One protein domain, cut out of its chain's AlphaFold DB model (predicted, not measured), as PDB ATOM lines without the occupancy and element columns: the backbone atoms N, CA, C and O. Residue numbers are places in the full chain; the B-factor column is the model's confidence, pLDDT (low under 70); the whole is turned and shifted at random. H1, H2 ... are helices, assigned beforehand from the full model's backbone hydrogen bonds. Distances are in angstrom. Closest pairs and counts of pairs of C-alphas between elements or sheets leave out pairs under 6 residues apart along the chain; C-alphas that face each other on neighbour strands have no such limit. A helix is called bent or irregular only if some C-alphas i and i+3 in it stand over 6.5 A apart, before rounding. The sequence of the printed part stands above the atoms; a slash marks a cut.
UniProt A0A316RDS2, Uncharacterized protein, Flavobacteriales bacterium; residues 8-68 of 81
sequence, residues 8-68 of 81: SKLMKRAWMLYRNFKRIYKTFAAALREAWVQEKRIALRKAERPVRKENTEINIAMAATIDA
ATOM      1  N   SER A   8      37.293   6.041  -9.777       86.81
ATOM      2  CA  SER A   8      37.458   5.499 -11.137       86.81
ATOM      3  C   SER A   8      37.025   4.032 -11.212       86.81
ATOM      4  O   SER A   8      36.305   3.620 -12.124       86.81
ATOM      5  N   LYS A   9      37.386   3.245 -10.194       87.31
ATOM      6  CA  LYS A   9      37.000   1.835 -10.098       87.31
ATOM      7  C   LYS A   9      35.491   1.660  -9.919       87.31
ATOM      8  O   LYS A   9      34.898   0.809 -10.581       87.31
ATOM      9  N   LEU A  10      34.876   2.502  -9.088       89.38
ATOM     10  CA  LEU A  10      33.426   2.551  -8.906       89.38
ATOM     11  C   LEU A  10      32.708   2.838 -10.234       89.38
ATOM     12  O   LEU A  10      31.792   2.107 -10.605       89.38
ATOM     13  N   MET A  11      33.160   3.854 -10.976       91.75
ATOM     14  CA  MET A  11      32.554   4.250 -12.252       91.75
ATOM     15  C   MET A  11      32.666   3.158 -13.318       91.75
ATOM     16  O   MET A  11      31.675   2.844 -13.973       91.75
ATOM     17  N   LYS A  12      33.830   2.506 -13.448       92.50
ATOM     18  CA  LYS A  12      33.994   1.358 -14.362       92.50
ATOM     19  C   LYS A  12      33.028   0.222 -14.028       92.50
ATOM     20  O   LYS A  12      32.464  -0.401 -14.925       92.50
ATOM     21  N   ARG A  13      32.813  -0.041 -12.737       89.50
ATOM     22  CA  ARG A  13      31.918  -1.103 -12.270       89.50
ATOM     23  C   ARG A  13      30.448  -0.766 -12.520       89.50
ATOM     24  O   ARG A  13      29.723  -1.611 -13.036       89.50
ATOM     25  N   ALA A  14      30.044   0.473 -12.247       91.50
ATOM     26  CA  ALA A  14      28.718   0.983 -12.586       91.50
ATOM     27  C   ALA A  14      28.450   0.899 -14.097       91.50
ATOM     28  O   ALA A  14      27.382   0.456 -14.513       91.50
ATOM     29  N   TRP A  15      29.442   1.242 -14.923       91.56
ATOM     30  CA  TRP A  15      29.343   1.145 -16.379       91.56
ATOM     31  C   TRP A  15      29.165  -0.293 -16.870       91.56
ATOM     32  O   TRP A  15      28.284  -0.548 -17.688       91.56
ATOM     33  N   MET A  16      29.933  -1.248 -16.337       91.50
ATOM     34  CA  MET A  16      29.749  -2.667 -16.665       91.50
ATOM     35  C   MET A  16      28.359  -3.176 -16.269       91.50
ATOM     36  O   MET A  16      27.726  -3.878 -17.055       91.50
ATOM     37  N   LEU A  17      27.864  -2.805 -15.081       88.88
ATOM     38  CA  LEU A  17      26.524  -3.187 -14.626       88.88
ATOM     39  C   LEU A  17      25.437  -2.613 -15.539       88.88
ATOM     40  O   LEU A  17      24.552  -3.344 -15.973       88.88
ATOM     41  N   TYR A  18      25.534  -1.329 -15.873       89.62
ATOM     42  CA  TYR A  18      24.579  -0.671 -16.757       89.62
ATOM     43  C   TYR A  18      24.594  -1.258 -18.176       89.62
ATOM     44  O   TYR A  18      23.534  -1.514 -18.744       89.62
ATOM     45  N   ARG A  19      25.780  -1.523 -18.740       89.69
ATOM     46  CA  ARG A  19      25.925  -2.077 -20.095       89.69
ATOM     47  C   ARG A  19      25.406  -3.512 -20.190       89.69
ATOM     48  O   ARG A  19      24.669  -3.821 -21.120       89.69
ATOM     49  N   ASN A  20      25.779  -4.372 -19.244       87.25
ATOM     50  CA  ASN A  20      25.485  -5.806 -19.324       87.25
ATOM     51  C   ASN A  20      24.091  -6.156 -18.790       87.25
ATOM     52  O   ASN A  20      23.480  -7.117 -19.245       87.25
ATOM     53  N   PHE A  21      23.563  -5.367 -17.853       86.56
ATOM     54  CA  PHE A  21      22.290  -5.637 -17.186       86.56
ATOM     55  C   PHE A  21      21.308  -4.476 -17.349       86.56
ATOM     56  O   PHE A  21      20.548  -4.166 -16.435       86.56
ATOM     57  N   LYS A  22      21.281  -3.846 -18.530       77.69
ATOM     58  CA  LYS A  22      20.420  -2.687 -18.835       77.69
ATOM     59  C   LYS A  22      18.925  -2.937 -18.574       77.69
ATOM     60  O   LYS A  22      18.196  -2.015 -18.224       77.69
ATOM     61  N   ARG A  23      18.457  -4.189 -18.706       76.12
ATOM     62  CA  ARG A  23      17.070  -4.583 -18.369       76.12
ATOM     63  C   ARG A  23      16.774  -4.506 -16.866       76.12
ATOM     64  O   ARG A  23      15.645  -4.206 -16.499       76.12
ATOM     65  N   ILE A  24      17.775  -4.760 -16.024       79.50
ATOM     66  CA  ILE A  24      17.677  -4.721 -14.557       79.50
ATOM     67  C   ILE A  24      17.949  -3.291 -14.066       79.50
ATOM     68  O   ILE A  24      17.182  -2.737 -13.284       79.50
ATOM     69  N   TYR A  25      18.998  -2.655 -14.588       81.12
ATOM     70  CA  TYR A  25      19.385  -1.287 -14.254       81.12
ATOM     71  C   TYR A  25      18.977  -0.327 -15.370       81.12
ATOM     72  O   TYR A  25      19.769   0.007 -16.250       81.12
ATOM     73  N   LYS A  26      17.729   0.149 -15.300       80.75
ATOM     74  CA  LYS A  26      17.144   1.067 -16.295       80.75
ATOM     75  C   LYS A  26      17.880   2.407 -16.410       80.75
ATOM     76  O   LYS A  26      17.794   3.059 -17.445       80.75
ATOM     77  N   THR A  27      18.607   2.823 -15.371       89.62
ATOM     78  CA  THR A  27      19.398   4.060 -15.363       89.62
ATOM     79  C   THR A  27      20.817   3.809 -14.868       89.62
ATOM     80  O   THR A  27      21.066   2.937 -14.031       89.62
ATOM     81  N   PHE A  28      21.758   4.631 -15.338       87.62
ATOM     82  CA  PHE A  28      23.136   4.594 -14.850       87.62
ATOM     83  C   PHE A  28      23.219   4.898 -13.345       87.62
ATOM     84  O   PHE A  28      24.014   4.291 -12.635       87.62
ATOM     85  N   ALA A  29      22.343   5.767 -12.827       88.88
ATOM     86  CA  ALA A  29      22.260   6.063 -11.398       88.88
ATOM     87  C   ALA A  29      21.895   4.825 -10.554       88.88
ATOM     88  O   ALA A  29      22.466   4.629  -9.479       88.88
ATOM     89  N   ALA A  30      20.993   3.963 -11.042       88.31
ATOM     90  CA  ALA A  30      20.662   2.703 -10.375       88.31
ATOM     91  C   ALA A  30      21.867   1.745 -10.354       88.31
ATOM     92  O   ALA A  30      22.205   1.197  -9.307       88.31
ATOM     93  N   ALA A  31      22.576   1.623 -11.479       90.19
ATOM     94  CA  ALA A  31      23.800   0.828 -11.559       90.19
ATOM     95  C   ALA A  31      24.925   1.375 -10.656       90.19
ATOM     96  O   ALA A  31      25.684   0.607 -10.065       90.19
ATOM     97  N   LEU A  32      25.022   2.702 -10.510       92.31
ATOM     98  CA  LEU A  32      25.999   3.361  -9.643       92.31
ATOM     99  C   LEU A  32      25.726   3.091  -8.159       92.31
ATOM    100  O   LEU A  32      26.666   2.829  -7.404       92.31
ATOM    101  N   ARG A  33      24.454   3.106  -7.743       90.12
ATOM    102  CA  ARG A  33      24.053   2.733  -6.377       90.12
ATOM    103  C   ARG A  33      24.447   1.292  -6.058       90.12
ATOM    104  O   ARG A  33      25.042   1.058  -5.009       90.12
ATOM    105  N   GLU A  34      24.221   0.353  -6.974       88.75
ATOM    106  CA  GLU A  34      24.631  -1.036  -6.743       88.75
ATOM    107  C   GLU A  34      26.145  -1.238  -6.756       88.75
ATOM    108  O   GLU A  34      26.694  -1.932  -5.898       88.75
ATOM    109  N   ALA A  35      26.860  -0.573  -7.666       89.81
ATOM    110  CA  ALA A  35      28.319  -0.591  -7.653       89.81
ATOM    111  C   ALA A  35      28.881  -0.098  -6.306       89.81
ATOM    112  O   ALA A  35      29.856  -0.654  -5.796       89.81
ATOM    113  N   TRP A  36      28.243   0.907  -5.699       88.00
ATOM    114  CA  TRP A  36      28.621   1.438  -4.390       88.00
ATOM    115  C   TRP A  36      28.402   0.437  -3.255       88.00
ATOM    116  O   TRP A  36      29.283   0.257  -2.409       88.00
ATOM    117  N   VAL A  37      27.262  -0.258  -3.250       88.44
ATOM    118  CA  VAL A  37      26.972  -1.323  -2.278       88.44
ATOM    119  C   VAL A  37      27.985  -2.462  -2.409       88.44
ATOM    120  O   VAL A  37      28.510  -2.941  -1.400       88.44
ATOM    121  N   GLN A  38      28.328  -2.863  -3.635       85.62
ATOM    122  CA  GLN A  38      29.329  -3.903  -3.869       85.62
ATOM    123  C   GLN A  38      30.730  -3.498  -3.395       85.62
ATOM    124  O   GLN A  38      31.397  -4.296  -2.736       85.62
ATOM    125  N   GLU A  39      31.183  -2.273  -3.674       83.56
ATOM    126  CA  GLU A  39      32.480  -1.781  -3.183       83.56
ATOM    127  C   GLU A  39      32.522  -1.731  -1.649       83.56
ATOM    128  O   GLU A  39      33.514  -2.156  -1.054       83.56
ATOM    129  N   LYS A  40      31.430  -1.316  -0.989       82.06
ATOM    130  CA  LYS A  40      31.321  -1.371   0.478       82.06
ATOM    131  C   LYS A  40      31.402  -2.801   1.017       82.06
ATOM    132  O   LYS A  40      32.152  -3.047   1.958       82.06
ATOM    133  N   ARG A  41      30.689  -3.755   0.408       81.44
ATOM    134  CA  ARG A  41      30.753  -5.180   0.791       81.44
ATOM    135  C   ARG A  41      32.151  -5.767   0.607       81.44
ATOM    136  O   ARG A  41      32.602  -6.552   1.433       81.44
ATOM    137  N   ILE A  42      32.856  -5.386  -0.457       78.81
ATOM    138  CA  ILE A  42      34.239  -5.820  -0.690       78.81
ATOM    139  C   ILE A  42      35.183  -5.205   0.343       78.81
ATOM    140  O   ILE A  42      36.071  -5.903   0.828       78.81
ATOM    141  N   ALA A  43      35.001  -3.929   0.689       74.06
ATOM    142  CA  ALA A  43      35.782  -3.275   1.735       74.06
ATOM    143  C   ALA A  43      35.591  -3.972   3.092       74.06
ATOM    144  O   ALA A  43      36.581  -4.279   3.749       74.06
ATOM    145  N   LEU A  44      34.347  -4.314   3.449       72.69
ATOM    146  CA  LEU A  44      34.031  -5.106   4.643       72.69
ATOM    147  C   LEU A  44      34.691  -6.492   4.597       72.69
ATOM    148  O   LEU A  44      35.451  -6.831   5.495       72.69
ATOM    149  N   ARG A  45      34.538  -7.249   3.499       67.75
ATOM    150  CA  ARG A  45      35.208  -8.555   3.336       67.75
ATOM    151  C   ARG A  45      36.733  -8.477   3.413       67.75
ATOM    152  O   ARG A  45      37.373  -9.432   3.840       67.75
ATOM    153  N   LYS A  46      37.345  -7.387   2.945       64.88
ATOM    154  CA  LYS A  46      38.796  -7.187   3.074       64.88
ATOM    155  C   LYS A  46      39.204  -6.908   4.519       64.88
ATOM    156  O   LYS A  46      40.263  -7.379   4.912       64.88
ATOM    157  N   ALA A  47      38.374  -6.203   5.283       62.66
ATOM    158  CA  ALA A  47      38.582  -5.984   6.710       62.66
ATOM    159  C   ALA A  47      38.351  -7.257   7.551       62.66
ATOM    160  O   ALA A  47      38.982  -7.409   8.586       62.66
ATOM    161  N   GLU A  48      37.518  -8.196   7.087       58.75
ATOM    162  CA  GLU A  48      37.287  -9.507   7.730       58.75
ATOM    163  C   GLU A  48      38.332 -10.581   7.368       58.75
ATOM    164  O   GLU A  48      38.450 -11.606   8.040       58.75
ATOM    165  N   ARG A  49      39.108 -10.382   6.294       54.44
ATOM    166  CA  ARG A  49      40.139 -11.336   5.853       54.44
ATOM    167  C   ARG A  49      41.297 -11.610   6.832       54.44
ATOM    168  O   ARG A  49      41.761 -12.749   6.774       54.44
ATOM    169  N   PRO A  50      41.786 -10.691   7.691       53.19
ATOM    170  CA  PRO A  50      42.837 -11.046   8.649       53.19
ATOM    171  C   PRO A  50      42.358 -12.091   9.671       53.19
ATOM    172  O   PRO A  50      43.101 -13.015   9.967       53.19
ATOM    173  N   VAL A  51      41.086 -12.048  10.082       50.66
ATOM    174  CA  VAL A  51      40.528 -12.949  11.111       50.66
ATOM    175  C   VAL A  51      40.403 -14.399  10.622       50.66
ATOM    176  O   VAL A  51      40.525 -15.347  11.392       50.66
ATOM    177  N   ARG A  52      40.172 -14.615   9.320       50.19
ATOM    178  CA  ARG A  52      40.056 -15.982   8.781       50.19
ATOM    179  C   ARG A  52      41.398 -16.683   8.598       50.19
ATOM    180  O   ARG A  52      41.418 -17.901   8.725       50.19
ATOM    181  N   LYS A  53      42.491 -15.972   8.295       50.62
ATOM    182  CA  LYS A  53      43.801 -16.620   8.096       50.62
ATOM    183  C   LYS A  53      44.326 -17.249   9.387       50.62
ATOM    184  O   LYS A  53      44.665 -18.427   9.354       50.62
ATOM    185  N   GLU A  54      44.251 -16.533  10.507       49.34
ATOM    186  CA  GLU A  54      44.619 -17.066  11.830       49.34
ATOM    187  C   GLU A  54      43.801 -18.316  12.189       49.34
ATOM    188  O   GLU A  54      44.359 -19.347  12.552       49.34
ATOM    189  N   ASN A  55      42.484 -18.294  11.961       50.62
ATOM    190  CA  ASN A  55      41.631 -19.457  12.233       50.62
ATOM    191  C   ASN A  55      41.913 -20.661  11.316       50.62
ATOM    192  O   ASN A  55      41.579 -21.791  11.668       50.62
ATOM    193  N   THR A  56      42.502 -20.450  10.133       53.75
ATOM    194  CA  THR A  56      42.850 -21.560   9.229       53.75
ATOM    195  C   THR A  56      44.162 -22.214   9.657       53.75
ATOM    196  O   THR A  56      44.252 -23.436   9.662       53.75
ATOM    197  N   GLU A  57      45.151 -21.420  10.072       55.00
ATOM    198  CA  GLU A  57      46.432 -21.917  10.592       55.00
ATOM    199  C   GLU A  57      46.249 -22.656  11.923       55.00
ATOM    200  O   GLU A  57      46.774 -23.758  12.081       55.00
ATOM    201  N   ILE A  58      45.414 -22.128  12.830       58.16
ATOM    202  CA  ILE A  58      45.041 -22.810  14.079       58.16
ATOM    203  C   ILE A  58      44.329 -24.137  13.781       58.16
ATOM    204  O   ILE A  58      44.677 -25.154  14.371       58.16
ATOM    205  N   ASN A  59      43.389 -24.175  12.830       57.53
ATOM    206  CA  ASN A  59      42.698 -25.419  12.469       57.53
ATOM    207  C   ASN A  59      43.617 -26.456  11.805       57.53
ATOM    208  O   ASN A  59      43.450 -27.647  12.057       57.53
ATOM    209  N   ILE A  60      44.586 -26.040  10.983       59.81
ATOM    210  CA  ILE A  60      45.563 -26.958  10.373       59.81
ATOM    211  C   ILE A  60      46.523 -27.499  11.439       59.81
ATOM    212  O   ILE A  60      46.782 -28.701  11.465       59.81
ATOM    213  N   ALA A  61      47.003 -26.647  12.350       60.09
ATOM    214  CA  ALA A  61      47.834 -27.074  13.472       60.09
ATOM    215  C   ALA A  61      47.072 -28.033  14.401       60.09
ATOM    216  O   ALA A  61      47.603 -29.073  14.788       60.09
ATOM    217  N   MET A  62      45.801 -27.739  14.690       57.91
ATOM    218  CA  MET A  62      44.952 -28.580  15.530       57.91
ATOM    219  C   MET A  62      44.641 -29.926  14.857       57.91
ATOM    220  O   MET A  62      44.768 -30.971  15.495       57.91
ATOM    221  N   ALA A  63      44.344 -29.935  13.552       58.62
ATOM    222  CA  ALA A  63      44.181 -31.167  12.777       58.62
ATOM    223  C   ALA A  63      45.463 -32.018  12.776       58.62
ATOM    224  O   ALA A  63      45.399 -33.215  13.050       58.62
ATOM    225  N   ALA A  64      46.632 -31.397  12.581       63.75
ATOM    226  CA  ALA A  64      47.920 -32.088  12.631       63.75
ATOM    227  C   ALA A  64      48.207 -32.693  14.019       63.75
ATOM    228  O   ALA A  64      48.695 -33.821  14.109       63.75
ATOM    229  N   THR A  65      47.864 -31.993  15.107       61.34
ATOM    230  CA  THR A  65      48.024 -32.538  16.467       61.34
ATOM    231  C   THR A  65      47.081 -33.705  16.760       61.34
ATOM    232  O   THR A  65      47.504 -34.683  17.376       61.34
ATOM    233  N   ILE A  66      45.832 -33.655  16.286       62.94
ATOM    234  CA  ILE A  66      44.860 -34.744  16.461       62.94
ATOM    235  C   ILE A  66      45.299 -35.988  15.675       62.94
ATOM    236  O   ILE A  66      45.264 -37.096  16.217       62.94
ATOM    237  N   ASP A  67      45.775 -35.826  14.438       59.78
ATOM    238  CA  ASP A  67      46.291 -36.942  13.636       59.78
ATOM    239  C   ASP A  67      47.573 -37.545  14.226       59.78
ATOM    240  O   ASP A  67      47.741 -38.770  14.220       59.78
ATOM    241  N   ALA A  68      48.464 -36.727  14.792       63.22
ATOM    242  CA  ALA A  68      49.651 -37.216  15.491       63.22
ATOM    243  C   ALA A  68      49.279 -38.040  16.736       63.22
ATOM    244  O   ALA A  68      49.832 -39.120  16.953       63.22
TER     245      ALA A  68
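This is residues 8 to 68 of the 81 residues of an uncharacterized protein of Flavobacteriales bacterium (UniProt A0A316RDS2). One long bent helix, H2, makes the length of the model, and the short helix H1 packs slantwise on its first arm, H2a, while residues 40 to 68 of H2 stick out free. The printed part has 61 residues with two named helices, H1 then H2, and no named strand: all helix. It is extended, with a radius of gyration of the C-alphas of 19.3 A and spans of 59 by 20 by 14 A.

H2, residues 28 to 68, was assigned as one helix by its hydrogen bonds but is bent: C-alphas 47 and 50 are 6.9 A apart. Find C-alpha 28 at (23.136, 4.594, -14.850); from there arm H2a runs 28.6 A to residue 47. Arm H2b, residues 50 to 68, runs 27.9 A to C-alpha 68 at (49.651, -37.216, 15.491). H1 holds residues 8 to 20, 18.4 A.

H2a and H2b stand at a steep tilt of 44 degrees. Look at Ala 14 and Leu 32, the closest C-alphas where H1 and H2a touch, 4.7 A apart. These two run opposite ways at a steep tilt of 55 degrees. H1 and H2b are apart. In H1 and H2a every O i to N i+4 pair is within hydrogen-bond range; in H2b 13 of 15 are.

The C-alphas farthest apart, those of Thr 27 and Ala 68, are 59.8 A apart. The printed part has no cut, and the link from H1 to H2 is short. Residues 45 to 68 have pLDDT under 70.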